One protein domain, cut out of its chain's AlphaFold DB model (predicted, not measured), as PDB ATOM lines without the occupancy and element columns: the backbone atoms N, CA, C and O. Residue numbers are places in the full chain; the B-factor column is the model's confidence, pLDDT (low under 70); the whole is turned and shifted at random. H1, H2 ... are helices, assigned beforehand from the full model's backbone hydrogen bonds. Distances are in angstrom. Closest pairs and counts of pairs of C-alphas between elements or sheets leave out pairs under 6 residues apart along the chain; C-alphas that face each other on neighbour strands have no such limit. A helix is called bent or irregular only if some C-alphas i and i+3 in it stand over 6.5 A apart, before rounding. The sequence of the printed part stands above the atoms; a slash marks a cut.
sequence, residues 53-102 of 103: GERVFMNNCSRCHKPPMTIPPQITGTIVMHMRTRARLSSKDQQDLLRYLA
ATOM      1  N   GLY A  53     255.817 270.573 252.221       94.44
ATOM      2  CA  GLY A  53     255.412 270.419 253.621       94.44
ATOM      3  C   GLY A  53     255.890 271.545 254.543       94.44
ATOM      4  O   GLY A  53     255.096 272.049 255.333       94.44
ATOM      5  N   GLU A  54     257.129 272.017 254.381       94.50
ATOM      6  CA  GLU A  54     257.671 273.146 255.151       94.50
ATOM      7  C   GLU A  54     256.904 274.441 254.853       94.50
ATOM      8  O   GLU A  54     256.493 275.157 255.767       94.50
ATOM      9  N   ARG A  55     256.603 274.707 253.575       95.19
ATOM     10  CA  ARG A  55     255.748 275.847 253.201       95.19
ATOM     11  C   ARG A  55     254.350 275.739 253.801       95.19
ATOM     12  O   ARG A  55     253.816 276.735 254.285       95.19
ATOM     13  N   VAL A  56     253.741 274.551 253.779       96.06
ATOM     14  CA  VAL A  56     252.425 274.332 254.398       96.06
ATOM     15  C   VAL A  56     252.490 274.602 255.902       96.06
ATOM     16  O   VAL A  56     251.601 275.283 256.415       96.06
ATOM     17  N   PHE A  57     253.533 274.132 256.590       95.06
ATOM     18  CA  PHE A  57     253.739 274.370 258.018       95.06
ATOM     19  C   PHE A  57     253.834 275.866 258.333       95.06
ATOM     20  O   PHE A  57     253.046 276.377 259.134       95.06
ATOM     21  N   MET A  58     254.728 276.585 257.648       93.25
ATOM     22  CA  MET A  58     254.950 278.018 257.859       93.25
ATOM     23  C   MET A  58     253.702 278.861 257.597       93.25
ATOM     24  O   MET A  58     253.435 279.814 258.326       93.25
ATOM     25  N   ASN A  59     252.910 278.489 256.590       94.50
ATOM     26  CA  ASN A  59     251.719 279.242 256.213       94.50
ATOM     27  C   ASN A  59     250.506 278.954 257.099       94.50
ATOM     28  O   ASN A  59     249.590 279.770 257.127       94.50
ATOM     29  N   ASN A  60     250.441 277.804 257.778       95.44
ATOM     30  CA  ASN A  60     249.209 277.363 258.437       95.44
ATOM     31  C   ASN A  60     249.334 277.150 259.946       95.44
ATOM     32  O   ASN A  60     248.381 277.437 260.667       95.44
ATOM     33  N   CYS A  61     250.476 276.672 260.440       93.00
ATOM     34  CA  CYS A  61     250.593 276.199 261.819       93.00
ATOM     35  C   CYS A  61     250.885 277.322 262.825       93.00
ATOM     36  O   CYS A  61     250.484 277.215 263.979       93.00
ATOM     37  N   SER A  62     251.532 278.411 262.400       91.25
ATOM     38  CA  SER A  62     251.891 279.554 263.258       91.25
ATOM     39  C   SER A  62     250.838 280.668 263.305       91.25
ATOM     40  O   SER A  62     251.040 281.687 263.963       91.25
ATOM     41  N   ARG A  63     249.699 280.491 262.621       90.94
ATOM     42  CA  ARG A  63     248.642 281.513 262.509       90.94
ATOM     43  C   ARG A  63     247.866 281.743 263.801       90.94
ATOM     44  O   ARG A  63     247.384 282.846 264.028       90.94
ATOM     45  N   CYS A  64     247.678 280.691 264.594       91.88
ATOM     46  CA  CYS A  64     246.814 280.727 265.778       91.88
ATOM     47  C   CYS A  64     247.598 280.629 267.088       91.88
ATOM     48  O   CYS A  64     247.147 281.128 268.111       91.88
ATOM     49  N   HIS A  65     248.757 279.981 267.067       92.12
ATOM     50  CA  HIS A  65     249.662 279.853 268.202       92.12
ATOM     51  C   HIS A  65     251.066 279.549 267.675       92.12
ATOM     52  O   HIS A  65     251.231 279.163 266.518       92.12
ATOM     53  N   LYS A  66     252.088 279.663 268.527       90.25
ATOM     54  CA  LYS A  66     253.397 279.080 268.214       90.25
ATOM     55  C   LYS A  66     253.219 277.555 268.141       90.25
ATOM     56  O   LYS A  66     252.700 276.988 269.107       90.25
ATOM     57  N   PRO A  67     253.582 276.882 267.034       87.50
ATOM     58  CA  PRO A  67     253.473 275.431 266.955       87.50
ATOM     59  C   PRO A  67     254.227 274.784 268.125       87.50
ATOM     60  O   PRO A  67     255.280 275.301 268.516       87.50
ATOM     61  N   PRO A  68     253.697 273.704 268.720       80.88
ATOM     62  CA  PRO A  68     254.364 273.043 269.832       80.88
ATOM     63  C   PRO A  68     255.754 272.568 269.401       80.88
ATOM     64  O   PRO A  68     255.940 272.080 268.288       80.88
ATOM     65  N   MET A  69     256.727 272.718 270.299       71.44
ATOM     66  CA  MET A  69     258.136 272.434 270.010       71.44
ATOM     67  C   MET A  69     258.413 270.936 269.836       71.44
ATOM     68  O   MET A  69     259.406 270.562 269.221       71.44
ATOM     69  N   THR A  70     257.558 270.070 270.386       80.81
ATOM     70  CA  THR A  70     257.744 268.621 270.308       80.81
ATOM     71  C   THR A  70     256.390 267.934 270.253       80.81
ATOM     72  O   THR A  70     255.626 267.958 271.216       80.81
ATOM     73  N   ILE A  71     256.094 267.326 269.108       87.00
ATOM     74  CA  ILE A  71     254.969 266.409 268.941       87.00
ATOM     75  C   ILE A  71     255.567 265.012 268.741       87.00
ATOM     76  O   ILE A  71     256.383 264.849 267.833       87.00
ATOM     77  N   PRO A  72     255.198 264.001 269.547       90.44
ATOM     78  CA  PRO A  72     255.603 262.626 269.289       90.44
ATOM     79  C   PRO A  72     255.122 262.167 267.900       90.44
ATOM     80  O   PRO A  72     253.929 262.312 267.612       90.44
ATOM     81  N   PRO A  73     255.980 261.546 267.066       88.81
ATOM     82  CA  PRO A  73     255.614 261.135 265.703       88.81
ATOM     83  C   PRO A  73     254.336 260.284 265.633       88.81
ATOM     84  O   PRO A  73     253.511 260.461 264.739       88.81
ATOM     85  N   GLN A  74     254.128 259.435 266.646       92.56
ATOM     86  CA  GLN A  74     252.979 258.533 266.798       92.56
ATOM     87  C   GLN A  74     251.622 259.267 266.810       92.56
ATOM     88  O   GLN A  74     250.616 258.721 266.365       92.56
ATOM     89  N   ILE A  75     251.575 260.503 267.328       94.56
ATOM     90  CA  ILE A  75     250.329 261.278 267.471       94.56
ATOM     91  C   ILE A  75     250.220 262.442 266.479       94.56
ATOM     92  O   ILE A  75     249.146 263.038 266.351       94.56
ATOM     93  N   THR A  76     251.296 262.751 265.744       94.25
ATOM     94  CA  THR A  76     251.326 263.808 264.720       94.25
ATOM     95  C   THR A  76     250.202 263.626 263.702       94.25
ATOM     96  O   THR A  76     249.519 264.593 263.366       94.25
ATOM     97  N   GLY A  77     249.934 262.382 263.290       95.31
ATOM     98  CA  GLY A  77     248.808 262.014 262.425       95.31
ATOM     99  C   GLY A  77     247.465 262.559 262.911       95.31
ATOM    100  O   GLY A  77     246.781 263.290 262.193       95.31
ATOM    101  N   THR A  78     247.110 262.246 264.157       96.44
ATOM    102  CA  THR A  78     245.844 262.647 264.790       96.44
ATOM    103  C   THR A  78     245.726 264.162 264.920       96.44
ATOM    104  O   THR A  78     244.672 264.737 264.636       96.44
ATOM    105  N   ILE A  79     246.818 264.833 265.298       95.50
ATOM    106  CA  ILE A  79     246.839 266.294 265.421       95.50
ATOM    107  C   ILE A  79     246.640 266.942 264.052       95.50
ATOM    108  O   ILE A  79     245.778 267.810 263.913       95.50
ATOM    109  N   VAL A  80     247.372 266.506 263.023       95.69
ATOM    110  CA  VAL A  80     247.229 267.063 261.671       95.69
ATOM    111  C   VAL A  80     245.842 266.764 261.093       95.69
ATOM    112  O   VAL A  80     245.263 267.639 260.451       95.69
ATOM    113  N   MET A  81     245.254 265.595 261.372       96.31
ATOM    114  CA  MET A  81     243.862 265.285 261.014       96.31
ATOM    115  C   MET A  81     242.880 266.303 261.605       96.31
ATOM    116  O   MET A  81     242.029 266.828 260.886       96.31
ATOM    117  N   HIS A  82     243.017 266.631 262.894       96.62
ATOM    118  CA  HIS A  82     242.197 267.667 263.525       96.62
ATOM    119  C   HIS A  82     242.487 269.057 262.927       96.62
ATOM    120  O   HIS A  82     241.569 269.825 262.623       96.62
ATOM    121  N   MET A  83     243.762 269.368 262.684       95.62
ATOM    122  CA  MET A  83     244.190 270.637 262.095       95.62
ATOM    123  C   MET A  83     243.772 270.804 260.638       95.62
ATOM    124  O   MET A  83     243.619 271.940 260.203       95.62
ATOM    125  N   ARG A  84     243.489 269.732 259.892       97.38
ATOM    126  CA  ARG A  84     242.977 269.833 258.520       97.38
ATOM    127  C   ARG A  84     241.746 270.730 258.448       97.38
ATOM    128  O   ARG A  84     241.693 271.655 257.645       97.38
ATOM    129  N   THR A  85     240.789 270.508 259.344       96.25
ATOM    130  CA  THR A  85     239.566 271.313 259.412       96.25
ATOM    131  C   THR A  85     239.835 272.683 260.033       96.25
ATOM    132  O   THR A  85     239.374 273.695 259.510       96.25
ATOM    133  N   ARG A  86     240.609 272.744 261.127       95.81
ATOM    134  CA  ARG A  86     240.837 273.989 261.889       95.81
ATOM    135  C   ARG A  86     241.700 275.007 261.137       95.81
ATOM    136  O   ARG A  86     241.397 276.194 261.163       95.81
ATOM    137  N   ALA A  87     242.733 274.542 260.442       95.94
ATOM    138  CA  ALA A  87     243.653 275.352 259.647       95.94
ATOM    139  C   ALA A  87     243.278 275.404 258.155       95.94
ATOM    140  O   ALA A  87     243.967 276.064 257.379       95.94
ATOM    141  N   ARG A  88     242.164 274.764 257.759       95.94
ATOM    142  CA  ARG A  88     241.647 274.719 256.378       95.94
ATOM    143  C   ARG A  88     242.658 274.137 255.379       95.94
ATOM    144  O   ARG A  88     242.803 274.649 254.272       95.94
ATOM    145  N   LEU A  89     243.349 273.066 255.768       97.25
ATOM    146  CA  LEU A  89     244.292 272.367 254.893       97.25
ATOM    147  C   LEU A  89     243.541 271.544 253.845       97.25
ATOM    148  O   LEU A  89     242.574 270.844 254.161       97.25
ATOM    149  N   SER A  90     244.027 271.559 252.602       97.62
ATOM    150  CA  SER A  90     243.604 270.565 251.614       97.62
ATOM    151  C   SER A  90     244.126 269.172 251.994       97.62
ATOM    152  O   SER A  90     245.079 269.035 252.765       97.62
ATOM    153  N   SER A  91     243.548 268.112 251.423       97.31
ATOM    154  CA  SER A  91     244.034 266.740 251.654       97.31
ATOM    155  C   SER A  91     245.497 266.561 251.222       97.31
ATOM    156  O   SER A  91     246.259 265.863 251.886       97.31
ATOM    157  N   LYS A  92     245.909 267.238 250.141       97.25
ATOM    158  CA  LYS A  92     247.297 267.247 249.660       97.25
ATOM    159  C   LYS A  92     248.219 267.966 250.650       97.25
ATOM    160  O   LYS A  92     249.298 267.464 250.948       97.25
ATOM    161  N   ASP A  93     247.798 269.117 251.172       97.62
ATOM    162  CA  ASP A  93     248.593 269.888 252.138       97.62
ATOM    163  C   ASP A  93     248.774 269.135 253.446       97.62
ATOM    164  O   ASP A  93     249.876 269.112 253.978       97.62
ATOM    165  N   GLN A  94     247.733 268.450 253.917       97.31
ATOM    166  CA  GLN A  94     247.849 267.547 255.054       97.31
ATOM    167  C   GLN A  94     248.921 266.473 254.823       97.31
ATOM    168  O   GLN A  94     249.740 266.244 255.705       97.31
ATOM    169  N   GLN A  95     248.907 265.783 253.678       96.56
ATOM    170  CA  GLN A  95     249.863 264.699 253.421       96.56
ATOM    171  C   GLN A  95     251.297 265.217 253.354       96.56
ATOM    172  O   GLN A  95     252.202 264.611 253.921       96.56
ATOM    173  N   ASP A  96     251.505 266.349 252.684       96.50
ATOM    174  CA  ASP A  96     252.833 266.944 252.579       96.50
ATOM    175  C   ASP A  96     253.309 267.488 253.933       96.50
ATOM    176  O   ASP A  96     254.490 267.376 254.250       96.50
ATOM    177  N   LEU A  97     252.394 267.999 254.761       95.19
ATOM    178  CA  LEU A  97     252.682 268.392 256.138       95.19
ATOM    179  C   LEU A  97     253.035 267.187 257.020       95.19
ATOM    180  O   LEU A  97     253.962 267.278 257.816       95.19
ATOM    181  N   LEU A  98     252.343 266.053 256.867       94.62
ATOM    182  CA  LEU A  98     252.645 264.829 257.615       94.62
ATOM    183  C   LEU A  98     254.045 264.305 257.303       94.62
ATOM    184  O   LEU A  98     254.799 264.053 258.234       94.62
ATOM    185  N   ARG A  99     254.416 264.230 256.018       93.44
ATOM    186  CA  ARG A  99     255.775 263.829 255.608       93.44
ATOM    187  C   ARG A  99     256.859 264.767 256.140       93.44
ATOM    188  O   ARG A  99     257.994 264.350 256.305       93.44
ATOM    189  N   TYR A 100     256.522 266.036 256.367       92.94
ATOM    190  CA  TYR A 100     257.451 267.016 256.923       92.94
ATOM    191  C   TYR A 100     257.585 266.910 258.449       92.94
ATOM    192  O   TYR A 100     258.688 267.009 258.972       92.94
ATOM    193  N   LEU A 101     256.477 266.707 259.168       90.56
ATOM    194  CA  LEU A 101     256.464 266.676 260.637       90.56
ATOM    195  C   LEU A 101     256.824 265.310 261.238       90.56
ATOM    196  O   LEU A 101     257.219 265.246 262.399       90.56
ATOM    197  N   ALA A 102     256.633 264.230 260.484       87.25
ATOM    198  CA  ALA A 102     256.921 262.860 260.893       87.25
ATOM    199  C   ALA A 102     257.445 262.064 259.679       87.25
ATOM    200  O   ALA A 102     256.672 261.307 259.084       87.25
TER     201      ALA A 102
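What this domain is: This is residues 53 to 102 of the 103 residues of the protein "Cytochrome c domain-containing protein" of Acidipila sp. 4G-K13 (UniProt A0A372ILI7). Two helices, H2 and H3, fold back on each other as a helical hairpin, and a short helix, H1, starts beside H3 and runs steeply away from it, with no contact to H2. A wide loop, residues 61 to 72, arches from the end of H1 to the beginning of H2. The printed part has 50 residues with three named helices, H1, H2 and H3 in that order along the chain, and no named strand; the class is all helix. The whole is compact, with a radius of gyration of the C-alphas of 9.6 A, and its outline is rounded, spanning 22 by 21 by 18 A.

How they stand to each other: H1, residues 53 to 60, touches H3, residues 91 to 101, with 13 pairs of C-alphas within 8 A. Their closest C-alphas are those of Gly 53 and Leu 97, 4.2 A apart. The two run opposite ways at a steep tilt of 70.0 degrees, only just short of about perpendicular. H2, residues 73 to 86, is apart from H1. H2 touches H3 with 10 pairs of C-alphas within 8 A, and their closest C-alphas are those of Arg 84 and Gln 94, 6.4 A apart. H2 and H3 form a helical hairpin: they run opposite ways at a shallow tilt of 34.5 degrees, only just short of steep. In H1 and H3 every O i to N i+4 pair is within hydrogen-bond range, and in H2 7 of 10 are.

Where its parts are: H1 begins at C-alpha 53, at (255.412, 270.419, 253.621), and ends at Asn 60, 10.5 A away by C-alphas. H2, the longest helix with 14 residues, runs from Pro 73, whose C-alpha is at (255.614, 261.135, 265.703), to Arg 86, 20.0 A from first to last C-alpha. It is irregular, but only just: C-alphas 74 and 77 are 7.0 A apart, and its line is a rough one. H3 runs from Ser 91 to Leu 101, 15.3 A from first to last C-alpha, and ends with C-alpha 101 at (256.464, 266.676, 260.637).

The domain as a whole: The two C-alphas farthest apart are those of Met 69 and Ser 91, at 23.8 A, while the C-alphas of Gly 53 and Ala 102, the first and last printed residues, are 10.6 A apart. The link from H1 to H2 is long, with 12 residues, 61 to 72, whose C-alphas lie 6 to 13 A from the mean of the C-alphas. The link from H2 to H3 is tight, with 4 residues. The printed part has no cut. The mean pLDDT of the printed part is 93.2, and no printed residue is under 70.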